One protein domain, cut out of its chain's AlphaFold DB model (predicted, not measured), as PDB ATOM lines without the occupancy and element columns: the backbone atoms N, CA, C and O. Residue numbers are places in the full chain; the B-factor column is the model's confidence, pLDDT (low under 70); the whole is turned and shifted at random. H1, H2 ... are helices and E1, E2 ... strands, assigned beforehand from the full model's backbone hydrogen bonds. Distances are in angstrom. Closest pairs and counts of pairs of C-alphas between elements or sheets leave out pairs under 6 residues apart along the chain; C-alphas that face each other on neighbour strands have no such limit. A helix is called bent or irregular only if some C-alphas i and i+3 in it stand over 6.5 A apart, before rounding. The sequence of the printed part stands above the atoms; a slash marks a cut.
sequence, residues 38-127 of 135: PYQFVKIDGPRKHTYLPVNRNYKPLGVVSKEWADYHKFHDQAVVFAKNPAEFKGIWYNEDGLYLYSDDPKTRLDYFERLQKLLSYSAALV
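This is residues 38 to 127 of the 135 residues of an uncharacterized protein of Afipia sp. Root123D2 (UniProt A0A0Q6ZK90). Look for a small, strongly twisted and curled sheet of five short strands, with helix H3 over one face and the short, irregular H1 across the other. H2 sits off the sheet, and residues 56 to 71 and 83 to 97 are long loops. The 90 printed residues run E1 E2 H1 E3 E4 H2 H3 E5; the sheet's order is E4 E1 E2 E3 E5, all antiparallel, and the class is mixed, with under half of the residues in named elements. It is compact, with a radius of gyration of the C-alphas of 12.6 A, and spans 32 by 31 by 22 A.

Start at E1, residues 40 to 43, a hairpin with E2, residues 51 to 55; N 42 and O 53 are 2.9 A apart, within hydrogen-bond range. Next, H1, residues 72 to 78, is on the sheet, only just over E2, on which 3 of its C-alphas fall; their closest C-alphas, of Leu 53 and Gln 78, are 6.5 A apart. It is irregular, with C-alphas 74 and 77 7.9 A apart. E3, residues 80 to 82, pairs with E2 through N 80 and O 52, 2.8 A. E4, residues 98 to 100, pairs with E1 through N 41 and O 99, 2.8 A. H2, residues 106 to 109, meets H3, residues 112 to 121, only through their link. H3 is on the opposite face from H1, at a height of 9.7 A over the sheet. E5, residues 123 to 126, pairs with E3 through N 124 and O 81, 2.9 A. Every O i to N i+4 pair is within range in H3; H1 has 0 of 3, and 2 of 4 O i to N i+3 pairs, and H2 is too short for an i+4 pair.

Find C-alpha 40 at (-21.895, 5.551, 42.317), where E1 begins. E2 runs 13.0 A and H3 14.1 A; E5 ends at C-alpha 126, (-26.495, 18.893, 50.714).

The printed part has no cut; E2 to H1 and E3 to E4 are long links. Residues 124 to 127 are under 70 in pLDDT.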
ATOM      1  N   PRO A  38     -25.307  10.187  38.392       94.50
ATOM      2  CA  PRO A  38     -24.461   9.445  39.301       94.50
ATOM      3  C   PRO A  38     -24.589   7.944  39.063       94.50
ATOM      4  O   PRO A  38     -25.664   7.356  39.083       94.50
ATOM      5  N   TYR A  39     -23.448   7.321  38.840       94.69
ATOM      6  CA  TYR A  39     -23.293   5.879  38.811       94.69
ATOM      7  C   TYR A  39     -23.139   5.321  40.219       94.69
ATOM      8  O   TYR A  39     -23.772   4.321  40.574       94.69
ATOM      9  N   GLN A  40     -22.314   6.000  41.008       95.25
ATOM     10  CA  GLN A  40     -21.895   5.551  42.317       95.25
ATOM     11  C   GLN A  40     -21.847   6.731  43.284       95.25
ATOM     12  O   GLN A  40     -21.583   7.866  42.898       95.25
ATOM     13  N   PHE A  41     -22.089   6.450  44.555       96.00
ATOM     14  CA  PHE A  41     -21.787   7.323  45.677       96.00
ATOM     15  C   PHE A  41     -20.572   6.724  46.381       96.00
ATOM     16  O   PHE A  41     -20.690   5.697  47.056       96.00
ATOM     17  N   VAL A  42     -19.401   7.323  46.169       95.31
ATOM     18  CA  VAL A  42     -18.135   6.862  46.755       95.31
ATOM     19  C   VAL A  42     -18.014   7.423  48.157       95.31
ATOM     20  O   VAL A  42     -18.269   8.606  48.373       95.31
ATOM     21  N   LYS A  43     -17.629   6.592  49.122       94.12
ATOM     22  CA  LYS A  43     -17.399   7.067  50.484       94.12
ATOM     23  C   LYS A  43     -16.140   7.932  50.516       94.12
ATOM     24  O   LYS A  43     -15.096   7.500  50.044       94.12
ATOM     25  N   ILE A  44     -16.241   9.124  51.095       92.75
ATOM     26  CA  ILE A  44     -15.095  10.016  51.290       92.75
ATOM     27  C   ILE A  44     -14.921  10.334  52.770       92.75
ATOM     28  O   ILE A  44     -15.882  10.299  53.547       92.75
ATOM     29  N   ASP A  45     -13.694  10.668  53.154       89.38
ATOM     30  CA  ASP A  45     -13.425  11.200  54.483       89.38
ATOM     31  C   ASP A  45     -14.033  12.594  54.619       89.38
ATOM     32  O   ASP A  45     -13.938  13.434  53.723       89.38
ATOM     33  N   GLY A  46     -14.672  12.835  55.760       79.75
ATOM     34  CA  GLY A  46     -15.384  14.072  56.019       79.75
ATOM     35  C   GLY A  46     -15.705  14.260  57.496       79.75
ATOM     36  O   GLY A  46     -15.471  13.363  58.308       79.75
ATOM     37  N   PRO A  47     -16.307  15.401  57.872       76.19
ATOM     38  CA  PRO A  47     -16.658  15.701  59.257       76.19
ATOM     39  C   PRO A  47     -17.729  14.748  59.807       76.19
ATOM     40  O   PRO A  47     -17.976  14.711  61.010       76.19
ATOM     41  N   ARG A  48     -18.399  13.986  58.934       84.38
ATOM     42  CA  ARG A  48     -19.402  12.986  59.298       84.38
ATOM     43  C   ARG A  48     -19.053  11.632  58.692       84.38
ATOM     44  O   ARG A  48     -18.600  11.539  57.555       84.38
ATOM     45  N   LYS A  49     -19.350  10.573  59.450       87.38
ATOM     46  CA  LYS A  49     -19.004   9.170  59.144       87.38
ATOM     47  C   LYS A  49     -19.589   8.648  57.824       87.38
ATOM     48  O   LYS A  49     -19.031   7.729  57.225       87.38
ATOM     49  N   HIS A  50     -20.723   9.198  57.398       92.31
ATOM     50  CA  HIS A  50     -21.476   8.748  56.228       92.31
ATOM     51  C   HIS A  50     -21.542   9.854  55.170       92.31
ATOM     52  O   HIS A  50     -22.624  10.300  54.792       92.31
ATOM     53  N   THR A  51     -20.368  10.312  54.737       92.88
ATOM     54  CA  THR A  51     -20.206  11.299  53.664       92.88
ATOM     55  C   THR A  51     -19.872  10.574  52.366       92.88
ATOM     56  O   THR A  51     -18.937   9.773  52.331       92.88
ATOM     57  N   TYR A  52     -20.649  10.824  51.313       94.31
ATOM     58  CA  TYR A  52     -20.471  10.162  50.027       94.31
ATOM     59  C   TYR A  52     -20.527  11.150  48.867       94.31
ATOM     60  O   TYR A  52     -21.439  11.968  48.786       94.31
ATOM     61  N   LEU A  53     -19.586  11.033  47.940       95.12
ATOM     62  CA  LEU A  53     -19.502  11.854  46.743       95.12
ATOM     63  C   LEU A  53     -20.206  11.155  45.569       95.12
ATOM     64  O   LEU A  53     -19.796  10.048  45.206       95.12
ATOM     65  N   PRO A  54     -21.247  11.756  44.963       95.56
ATOM     66  CA  PRO A  54     -21.808  11.244  43.719       95.56
ATOM     67  C   PRO A  54     -20.801  11.382  42.572       95.56
ATOM     68  O   PRO A  54     -20.310  12.474  42.284       95.56
ATOM     69  N   VAL A  55     -20.531  10.275  41.884       95.06
ATOM     70  CA  VAL A  55     -19.651  10.221  40.714       95.06
ATOM     71  C   VAL A  55     -20.348   9.557  39.533       95.06
ATOM     72  O   VAL A  55     -21.189   8.671  39.699       95.06
ATOM     73  N   ASN A  56     -20.004   9.985  38.323       93.69
ATOM     74  CA  ASN A  56     -20.502   9.397  37.082       93.69
ATOM     75  C   ASN A  56     -19.818   8.050  36.769       93.69
ATOM     76  O   ASN A  56     -18.981   7.563  37.531       93.69
ATOM     77  N   ARG A  57     -20.155   7.426  35.631       91.38
ATOM     78  CA  ARG A  57     -19.610   6.104  35.263       91.38
ATOM     79  C   ARG A  57     -18.093   6.097  35.038       91.38
ATOM     80  O   ARG A  57     -17.474   5.041  35.103       91.38
ATOM     81  N   ASN A  58     -17.505   7.265  34.801       90.56
ATOM     82  CA  ASN A  58     -16.063   7.450  34.663       90.56
ATOM     83  C   ASN A  58     -15.390   7.811  35.995       90.56
ATOM     84  O   ASN A  58     -14.252   8.284  35.990       90.56
ATOM     85  N   TYR A  59     -16.093   7.625  37.120       92.75
ATOM     86  CA  TYR A  59     -15.621   7.943  38.466       92.75
ATOM     87  C   TYR A  59     -15.176   9.407  38.593       92.75
ATOM     88  O   TYR A  59     -14.203   9.734  39.269       92.75
ATOM     89  N   LYS A  60     -15.868  10.312  37.892       93.56
ATOM     90  CA  LYS A  60     -15.680  11.756  38.047       93.56
ATOM     91  C   LYS A  60     -16.803  12.331  38.896       93.56
ATOM     92  O   LYS A  60     -17.951  11.923  38.688       93.56
ATOM     93  N   PRO A  61     -16.510  13.291  39.790       93.50
ATOM     94  CA  PRO A  61     -17.550  14.114  40.393       93.50
ATOM     95  C   PRO A  61     -18.446  14.700  39.299       93.50
ATOM     96  O   PRO A  61     -17.987  14.973  38.182       93.50
ATOM     97  N   LEU A  62     -19.736  14.842  39.588       88.00
ATOM     98  CA  LEU A  62     -20.686  15.351  38.603       88.00
ATOM     99  C   LEU A  62     -20.267  16.755  38.134       88.00
ATOM    100  O   LEU A  62     -19.875  17.598  38.933       88.00
ATOM    101  N   GLY A  63     -20.317  16.992  36.822       83.31
ATOM    102  CA  GLY A  63     -19.869  18.249  36.209       83.31
ATOM    103  C   GLY A  63     -18.366  18.334  35.907       83.31
ATOM    104  O   GLY A  63     -17.952  19.235  35.187       83.31
ATOM    105  N   VAL A  64     -17.538  17.386  36.364       85.31
ATOM    106  CA  VAL A  64     -16.099  17.373  36.047       85.31
ATOM    107  C   VAL A  64     -15.840  16.648  34.724       85.31
ATOM    108  O   VAL A  64     -16.037  15.436  34.607       85.31
ATOM    109  N   VAL A  65     -15.326  17.384  33.735       79.00
ATOM    110  CA  VAL A  65     -15.017  16.888  32.381       79.00
ATOM    111  C   VAL A  65     -13.500  16.868  32.152       79.00
ATOM    112  O   VAL A  65     -12.970  17.500  31.246       79.00
ATOM    113  N   SER A  66     -12.766  16.151  33.004       81.69
ATOM    114  CA  SER A  66     -11.317  15.953  32.850       81.69
ATOM    115  C   SER A  66     -10.987  14.488  32.579       81.69
ATOM    116  O   SER A  66     -11.682  13.580  33.039       81.69
ATOM    117  N   LYS A  67      -9.898  14.252  31.841       81.25
ATOM    118  CA  LYS A  67      -9.318  12.910  31.672       81.25
ATOM    119  C   LYS A  67      -8.468  12.496  32.877       81.25
ATOM    120  O   LYS A  67      -8.290  11.305  33.110       81.25
ATOM    121  N   GLU A  68      -7.979  13.457  33.655       89.44
ATOM    122  CA  GLU A  68      -7.120  13.223  34.817       89.44
ATOM    123  C   GLU A  68      -7.911  12.709  36.015       89.44
ATOM    124  O   GLU A  68      -9.094  13.022  36.166       89.44
ATOM    125  N   TRP A  69      -7.272  11.915  36.876       88.81
ATOM    126  CA  TRP A  69      -7.869  11.465  38.135       88.81
ATOM    127  C   TRP A  69      -8.311  12.655  38.991       88.81
ATOM    128  O   TRP A  69      -7.581  13.632  39.136       88.81
ATOM    129  N   ALA A  70      -9.527  12.573  39.532       89.56
ATOM    130  CA  ALA A  70     -10.065  13.622  40.385       89.56
ATOM    131  C   ALA A  70      -9.632  13.370  41.831       89.56
ATOM    132  O   ALA A  70      -9.830  12.279  42.360       89.56
ATOM    133  N   ASP A  71      -9.075  14.393  42.470       92.31
ATOM    134  CA  ASP A  71      -8.852  14.396  43.913       92.31
ATOM    135  C   ASP A  71     -10.180  14.681  44.624       92.31
ATOM    136  O   ASP A  71     -10.632  15.827  44.683       92.31
ATOM    137  N   TYR A  72     -10.829  13.633  45.138       93.19
ATOM    138  CA  TYR A  72     -12.155  13.725  45.757       93.19
ATOM    139  C   TYR A  72     -12.205  14.640  46.983       93.19
ATOM    140  O   TYR A  72     -13.268  15.191  47.270       93.19
ATOM    141  N   HIS A  73     -11.080  14.876  47.667       88.69
ATOM    142  CA  HIS A  73     -11.047  15.783  48.816       88.69
ATOM    143  C   HIS A  73     -11.399  17.226  48.429       88.69
ATOM    144  O   HIS A  73     -11.927  17.974  49.252       88.69
ATOM    145  N   LYS A  74     -11.176  17.609  47.166       91.19
ATOM    146  CA  LYS A  74     -11.517  18.941  46.643       91.19
ATOM    147  C   LYS A  74     -13.008  19.132  46.362       91.19
ATOM    148  O   LYS A  74     -13.423  20.267  46.166       91.19
ATOM    149  N   PHE A  75     -13.795  18.056  46.371       91.50
ATOM    150  CA  PHE A  75     -15.217  18.055  46.004       91.50
ATOM    151  C   PHE A  75     -16.129  17.732  47.192       91.50
ATOM    152  O   PHE A  75     -17.247  17.242  47.034       91.50
ATOM    153  N   HIS A  76     -15.654  17.968  48.415       90.31
ATOM    154  CA  HIS A  76     -16.416  17.684  49.629       90.31
ATOM    155  C   HIS A  76     -17.714  18.521  49.728       90.31
ATOM    156  O   HIS A  76     -18.666  18.134  50.405       90.31
ATOM    157  N   ASP A  77     -17.775  19.665  49.056       86.94
ATOM    158  CA  ASP A  77     -18.965  20.509  48.909       86.94
ATOM    159  C   ASP A  77     -20.076  19.852  48.071       86.94
ATOM    160  O   ASP A  77     -21.258  20.083  48.315       86.94
ATOM    161  N   GLN A  78     -19.715  18.972  47.139       90.62
ATOM    162  CA  GLN A  78     -20.662  18.201  46.328       90.62
ATOM    163  C   GLN A  78     -21.118  16.906  47.013       90.62
ATOM    164  O   GLN A  78     -21.993  16.197  46.506       90.62
ATOM    165  N   ALA A  79     -20.522  16.564  48.155       92.69
ATOM    166  CA  ALA A  79     -20.818  15.326  48.848       92.69
ATOM    167  C   ALA A  79     -22.167  15.375  49.580       92.69
ATOM    168  O   ALA A  79     -22.603  16.393  50.123       92.69
ATOM    169  N   VAL A  80     -22.813  14.215  49.635       91.81
ATOM    170  CA  VAL A  80     -24.066  13.986  50.344       91.81
ATOM    171  C   VAL A  80     -23.771  13.325  51.679       91.81
ATOM    172  O   VAL A  80     -23.043  12.334  51.772       91.81
ATOM    173  N   VAL A  81     -24.371  13.872  52.728       92.56
ATOM    174  CA  VAL A  81     -24.229  13.365  54.087       92.56
ATOM    175  C   VAL A  81     -25.493  12.618  54.490       92.56
ATOM    176  O   VAL A  81     -26.593  13.172  54.465       92.56
ATOM    177  N   PHE A  82     -25.326  11.388  54.963       90.56
ATOM    178  CA  PHE A  82     -26.410  10.580  55.517       90.56
ATOM    179  C   PHE A  82     -26.351  10.555  57.047       90.56
ATOM    180  O   PHE A  82     -25.280  10.545  57.652       90.56
ATOM    181  N   ALA A  83     -27.518  10.541  57.694       88.19
ATOM    182  CA  ALA A  83     -27.598  10.419  59.154       88.19
ATOM    183  C   ALA A  83     -27.294   8.992  59.644       88.19
ATOM    184  O   ALA A  83     -26.849   8.798  60.773       88.19
ATOM    185  N   LYS A  84     -27.548   7.993  58.793       90.12
ATOM    186  CA  LYS A  84     -27.340   6.563  59.047       90.12
ATOM    187  C   LYS A  84     -26.500   5.960  57.929       90.12
ATOM    188  O   LYS A  84     -26.365   6.571  56.872       90.12
ATOM    189  N   ASN A  85     -25.972   4.763  58.159       91.62
ATOM    190  CA  ASN A  85     -25.213   4.029  57.160       91.62
ATOM    191  C   ASN A  85     -26.096   3.680  55.944       91.62
ATOM    192  O   ASN A  85     -27.018   2.875  56.083       91.62
ATOM    193  N   PRO A  86     -25.830   4.238  54.751       92.50
ATOM    194  CA  PRO A  86     -26.686   4.014  53.593       92.50
ATOM    195  C   PRO A  86     -26.590   2.605  52.997       92.50
ATOM    196  O   PRO A  86     -27.502   2.192  52.284       92.50
ATOM    197  N   ALA A  87     -25.550   1.833  53.333       91.19
ATOM    198  CA  ALA A  87     -25.460   0.414  52.977       91.19
ATOM    199  C   ALA A  87     -26.552  -0.442  53.654       91.19
ATOM    200  O   ALA A  87     -26.897  -1.517  53.176       91.19
ATOM    201  N   GLU A  88     -27.140   0.039  54.752       92.12
ATOM    202  CA  GLU A  88     -28.223  -0.657  55.461       92.12
ATOM    203  C   GLU A  88     -29.609  -0.336  54.878       92.12
ATOM    204  O   GLU A  88     -30.622  -0.903  55.295       92.12
ATOM    205  N   PHE A  89     -29.696   0.579  53.905       91.31
ATOM    206  CA  PHE A  89     -30.971   0.953  53.307       91.31
ATOM    207  C   PHE A  89     -31.449  -0.129  52.336       91.31
ATOM    208  O   PHE A  89     -30.746  -0.552  51.419       91.31
ATOM    209  N   LYS A  90     -32.703  -0.561  52.506       89.88
ATOM    210  CA  LYS A  90     -33.308  -1.610  51.676       89.88
ATOM    211  C   LYS A  90     -33.221  -1.255  50.187       89.88
ATOM    212  O   LYS A  90     -33.770  -0.237  49.773       89.88
ATOM    213  N   GLY A  91     -32.663  -2.140  49.365       85.75
ATOM    214  CA  GLY A  91     -32.631  -1.980  47.904       85.75
ATOM    215  C   GLY A  91     -31.542  -1.041  47.379       85.75
ATOM    216  O   GLY A  91     -31.529  -0.758  46.185       85.75
ATOM    217  N   ILE A  92     -30.632  -0.573  48.237       91.06
ATOM    218  CA  ILE A  92     -29.397   0.081  47.804       91.06
ATOM    219  C   ILE A  92     -28.345  -0.995  47.548       91.06
ATOM    220  O   ILE A  92     -28.147  -1.890  48.368       91.06
ATOM    221  N   TRP A  93     -27.693  -0.931  46.391       93.31
ATOM    222  CA  TRP A  93     -26.581  -1.818  46.067       93.31
ATOM    223  C   TRP A  93     -25.298  -1.217  46.622       93.31
ATOM    224  O   TRP A  93     -25.080  -0.016  46.471       93.31
ATOM    225  N   TYR A  94     -24.452  -2.026  47.251       94.06
ATOM    226  CA  TYR A  94     -23.205  -1.551  47.837       94.06
ATOM    227  C   TYR A  94     -22.123  -2.632  47.826       94.06
ATOM    228  O   TYR A  94     -22.426  -3.825  47.797       94.06
ATOM    229  N   ASN A  95     -20.867  -2.197  47.865       91.81
ATOM    230  CA  ASN A  95     -19.689  -3.018  48.145       91.81
ATOM    231  C   ASN A  95     -18.672  -2.187  48.962       91.81
ATOM    232  O   ASN A  95     -19.034  -1.162  49.545       91.81
ATOM    233  N   GLU A  96     -17.412  -2.621  49.006       86.62
ATOM    234  CA  GLU A  96     -16.318  -1.905  49.679       86.62
ATOM    235  C   GLU A  96     -16.006  -0.529  49.055       86.62
ATOM    236  O   GLU A  96     -15.612   0.391  49.770       86.62
ATOM    237  N   ASP A  97     -16.253  -0.358  47.754       84.44
ATOM    238  CA  ASP A  97     -15.948   0.855  46.989       84.44
ATOM    239  C   ASP A  97     -17.038   1.937  47.110       84.44
ATOM    240  O   ASP A  97     -16.771   3.126  46.917       84.44
ATOM    241  N   GLY A  98     -18.292   1.566  47.398       92.69
ATOM    242  CA  GLY A  98     -19.376   2.531  47.606       92.69
ATOM    243  C   GLY A  98     -20.780   1.999  47.335       92.69
ATOM    244  O   GLY A  98     -21.035   0.798  47.388       92.69
ATOM    245  N   LEU A  99     -21.711   2.921  47.064       95.75
ATOM    246  CA  LEU A  99     -23.118   2.621  46.766       95.75
ATOM    247  C   LEU A  99     -23.385   2.790  45.271       95.75
ATOM    248  O   LEU A  99     -23.014   3.818  44.713       95.75
ATOM    249  N   TYR A 100     -24.082   1.855  44.636       95.19
ATOM    250  CA  TYR A 100     -24.316   1.857  43.191       95.19
ATOM    251  C   TYR A 100     -25.778   2.059  42.827       95.19
ATOM    252  O   TYR A 100     -26.690   1.497  43.443       95.19
ATOM    253  N   LEU A 101     -25.994   2.809  41.749       94.44
ATOM    254  CA  LEU A 101     -27.327   3.091  41.228       94.44
ATOM    255  C   LEU A 101     -27.708   2.273  39.992       94.44
ATOM    256  O   LEU A 101     -28.894   2.137  39.719       94.44
ATOM    257  N   TYR A 102     -26.741   1.710  39.268       92.94
ATOM    258  CA  TYR A 102     -26.966   0.843  38.103       92.94
ATOM    259  C   TYR A 102     -25.696   0.029  37.781       92.94
ATOM    260  O   TYR A 102     -24.697   0.157  38.481       92.94
ATOM    261  N   SER A 103     -25.704  -0.820  36.749       90.00
ATOM    262  CA  SER A 103     -24.542  -1.568  36.230       90.00
ATOM    263  C   SER A 103     -24.322  -1.291  34.730       90.00
ATOM    264  O   SER A 103     -24.954  -0.405  34.160       90.00
ATOM    265  N   ASP A 104     -23.390  -1.981  34.064       85.81
ATOM    266  CA  ASP A 104     -23.235  -1.798  32.609       85.81
ATOM    267  C   ASP A 104     -24.427  -2.320  31.799       85.81
ATOM    268  O   ASP A 104     -24.631  -1.856  30.677       85.81
ATOM    269  N   ASP A 105     -25.246  -3.201  32.377       86.94
ATOM    270  CA  ASP A 105     -26.478  -3.680  31.756       86.94
ATOM    271  C   ASP A 105     -27.550  -2.569  31.759       86.94
ATOM    272  O   ASP A 105     -27.984  -2.142  32.837       86.94
ATOM    273  N   PRO A 106     -28.028  -2.110  30.583       84.75
ATOM    274  CA  PRO A 106     -29.076  -1.097  30.479       84.75
ATOM    275  C   PRO A 106     -30.355  -1.429  31.255       84.75
ATOM    276  O   PRO A 106     -31.021  -0.515  31.738       84.75
ATOM    277  N   LYS A 107     -30.689  -2.714  31.442       87.88
ATOM    278  CA  LYS A 107     -31.888  -3.131  32.191       87.88
ATOM    279  C   LYS A 107     -31.860  -2.677  33.648       87.88
ATOM    280  O   LYS A 107     -32.908  -2.418  34.229       87.88
ATOM    281  N   THR A 108     -30.669  -2.520  34.222       87.44
ATOM    282  CA  THR A 108     -30.492  -2.053  35.607       87.44
ATOM    283  C   THR A 108     -30.754  -0.560  35.794       87.44
ATOM    284  O   THR A 108     -30.679  -0.068  36.915       87.44
ATOM    285  N   ARG A 109     -31.033   0.171  34.707       88.88
ATOM    286  CA  ARG A 109     -31.356   1.602  34.734       88.88
ATOM    287  C   ARG A 109     -32.861   1.860  34.836       88.88
ATOM    288  O   ARG A 109     -33.249   3.001  35.062       88.88
ATOM    289  N   LEU A 110     -33.701   0.835  34.670       88.69
ATOM    290  CA  LEU A 110     -35.162   0.980  34.668       88.69
ATOM    291  C   LEU A 110     -35.701   1.512  36.004       88.69
ATOM    292  O   LEU A 110     -36.592   2.352  36.010       88.69
ATOM    293  N   ASP A 111     -35.120   1.074  37.120       89.75
ATOM    294  CA  ASP A 111     -35.462   1.498  38.483       89.75
ATOM    295  C   ASP A 111     -34.466   2.531  39.049       89.75
ATOM    296  O   ASP A 111     -34.446   2.804  40.251       89.75
ATOM    297  N   TYR A 112     -33.633   3.134  38.189       92.56
ATOM    298  CA  TYR A 112     -32.578   4.070  38.589       92.56
ATOM    299  C   TYR A 112     -33.115   5.225  39.438       92.56
ATOM    300  O   TYR A 112     -32.601   5.502  40.522       92.56
ATOM    301  N   PHE A 113     -34.159   5.902  38.948       91.81
ATOM    302  CA  PHE A 113     -34.707   7.076  39.623       91.81
ATOM    303  C   PHE A 113     -35.375   6.712  40.947       91.81
ATOM    304  O   PHE A 113     -35.244   7.467  41.906       91.81
ATOM    305  N   GLU A 114     -36.008   5.540  41.041       91.44
ATOM    306  CA  GLU A 114     -36.563   5.046  42.303       91.44
ATOM    307  C   GLU A 114     -35.454   4.797  43.330       91.44
ATOM    308  O   GLU A 114     -35.569   5.202  44.489       91.44
ATOM    309  N   ARG A 115     -34.341   4.184  42.907       93.00
ATOM    310  CA  ARG A 115     -33.192   3.925  43.783       93.00
ATOM    311  C   ARG A 115     -32.500   5.214  44.218       93.00
ATOM    312  O   ARG A 115     -32.185   5.354  45.400       93.00
ATOM    313  N   LEU A 116     -32.314   6.161  43.298       93.12
ATOM    314  CA  LEU A 116     -31.764   7.485  43.590       93.12
ATOM    315  C   LEU A 116     -32.663   8.247  44.570       93.12
ATOM    316  O   LEU A 116     -32.179   8.732  45.589       93.12
ATOM    317  N   GLN A 117     -33.970   8.311  44.301       91.38
ATOM    318  CA  GLN A 117     -34.939   8.957  45.185       91.38
ATOM    319  C   GLN A 117     -34.912   8.323  46.574       91.38
ATOM    320  O   GLN A 117     -34.859   9.030  47.581       91.38
ATOM    321  N   LYS A 118     -34.908   6.990  46.643       89.62
ATOM    322  CA  LYS A 118     -34.849   6.264  47.907       89.62
ATOM    323  C   LYS A 118     -33.582   6.595  48.678       89.62
ATOM    324  O   LYS A 118     -33.681   6.918  49.856       89.62
ATOM    325  N   LEU A 119     -32.421   6.569  48.028       91.50
ATOM    326  CA  LEU A 119     -31.157   6.946  48.652       91.50
ATOM    327  C   LEU A 119     -31.226   8.377  49.206       91.50
ATOM    328  O   LEU A 119     -30.991   8.587  50.394       91.50
ATOM    329  N   LEU A 120     -31.623   9.345  48.376       90.75
ATOM    330  CA  LEU A 120     -31.666  10.760  48.749       90.75
ATOM    331  C   LEU A 120     -32.727  11.084  49.809       90.75
ATOM    332  O   LEU A 120     -32.533  12.026  50.575       90.75
ATOM    333  N   SER A 121     -33.790  10.285  49.937       89.69
ATOM    334  CA  SER A 121     -34.806  10.465  50.988       89.69
ATOM    335  C   SER A 121     -34.255  10.306  52.414       89.69
ATOM    336  O   SER A 121     -34.841  10.820  53.362       89.69
ATOM    337  N   TYR A 122     -33.106   9.637  52.564       84.75
ATOM    338  CA  TYR A 122     -32.390   9.489  53.834       84.75
ATOM    339  C   TYR A 122     -31.216  10.471  53.994       84.75
ATOM    340  O   TYR A 122     -30.477  10.394  54.984       84.75
ATOM    341  N   SER A 123     -30.998  11.359  53.020       82.19
ATOM    342  CA  SER A 123     -29.937  12.362  53.100       82.19
ATOM    343  C   SER A 123     -30.309  13.458  54.100       82.19
ATOM    344  O   SER A 123     -31.453  13.901  54.174       82.19
ATOM    345  N   ALA A 124     -29.338  13.858  54.919       67.75
ATOM    346  CA  ALA A 124     -29.553  14.812  56.003       67.75
ATOM    347  C   ALA A 124     -29.303  16.268  55.576       67.75
ATOM    348  O   ALA A 124     -29.806  17.172  56.234       67.75
ATOM    349  N   ALA A 125     -28.511  16.496  54.521       59.50
ATOM    350  CA  ALA A 125     -28.298  17.789  53.866       59.50
ATOM    351  C   ALA A 125     -27.381  17.622  52.637       59.50
ATOM    352  O   ALA A 125     -26.476  16.782  52.649       59.50
ATOM    353  N   LEU A 126     -27.567  18.477  51.627       55.97
ATOM    354  CA  LEU A 126     -26.495  18.893  50.714       55.97
ATOM    355  C   LEU A 126     -25.595  19.881  51.469       55.97
ATOM    356  O   LEU A 126     -26.101  20.778  52.146       55.97
ATOM    357  N   VAL A 127     -24.273  19.715  51.390       54.03
ATOM    358  CA  VAL A 127     -23.308  20.604  52.055       54.03
ATOM    359  C   VAL A 127     -23.256  21.942  51.309       54.03
ATOM    360  O   VAL A 127     -22.364  22.202  50.514       54.03
TER     361      VAL A 127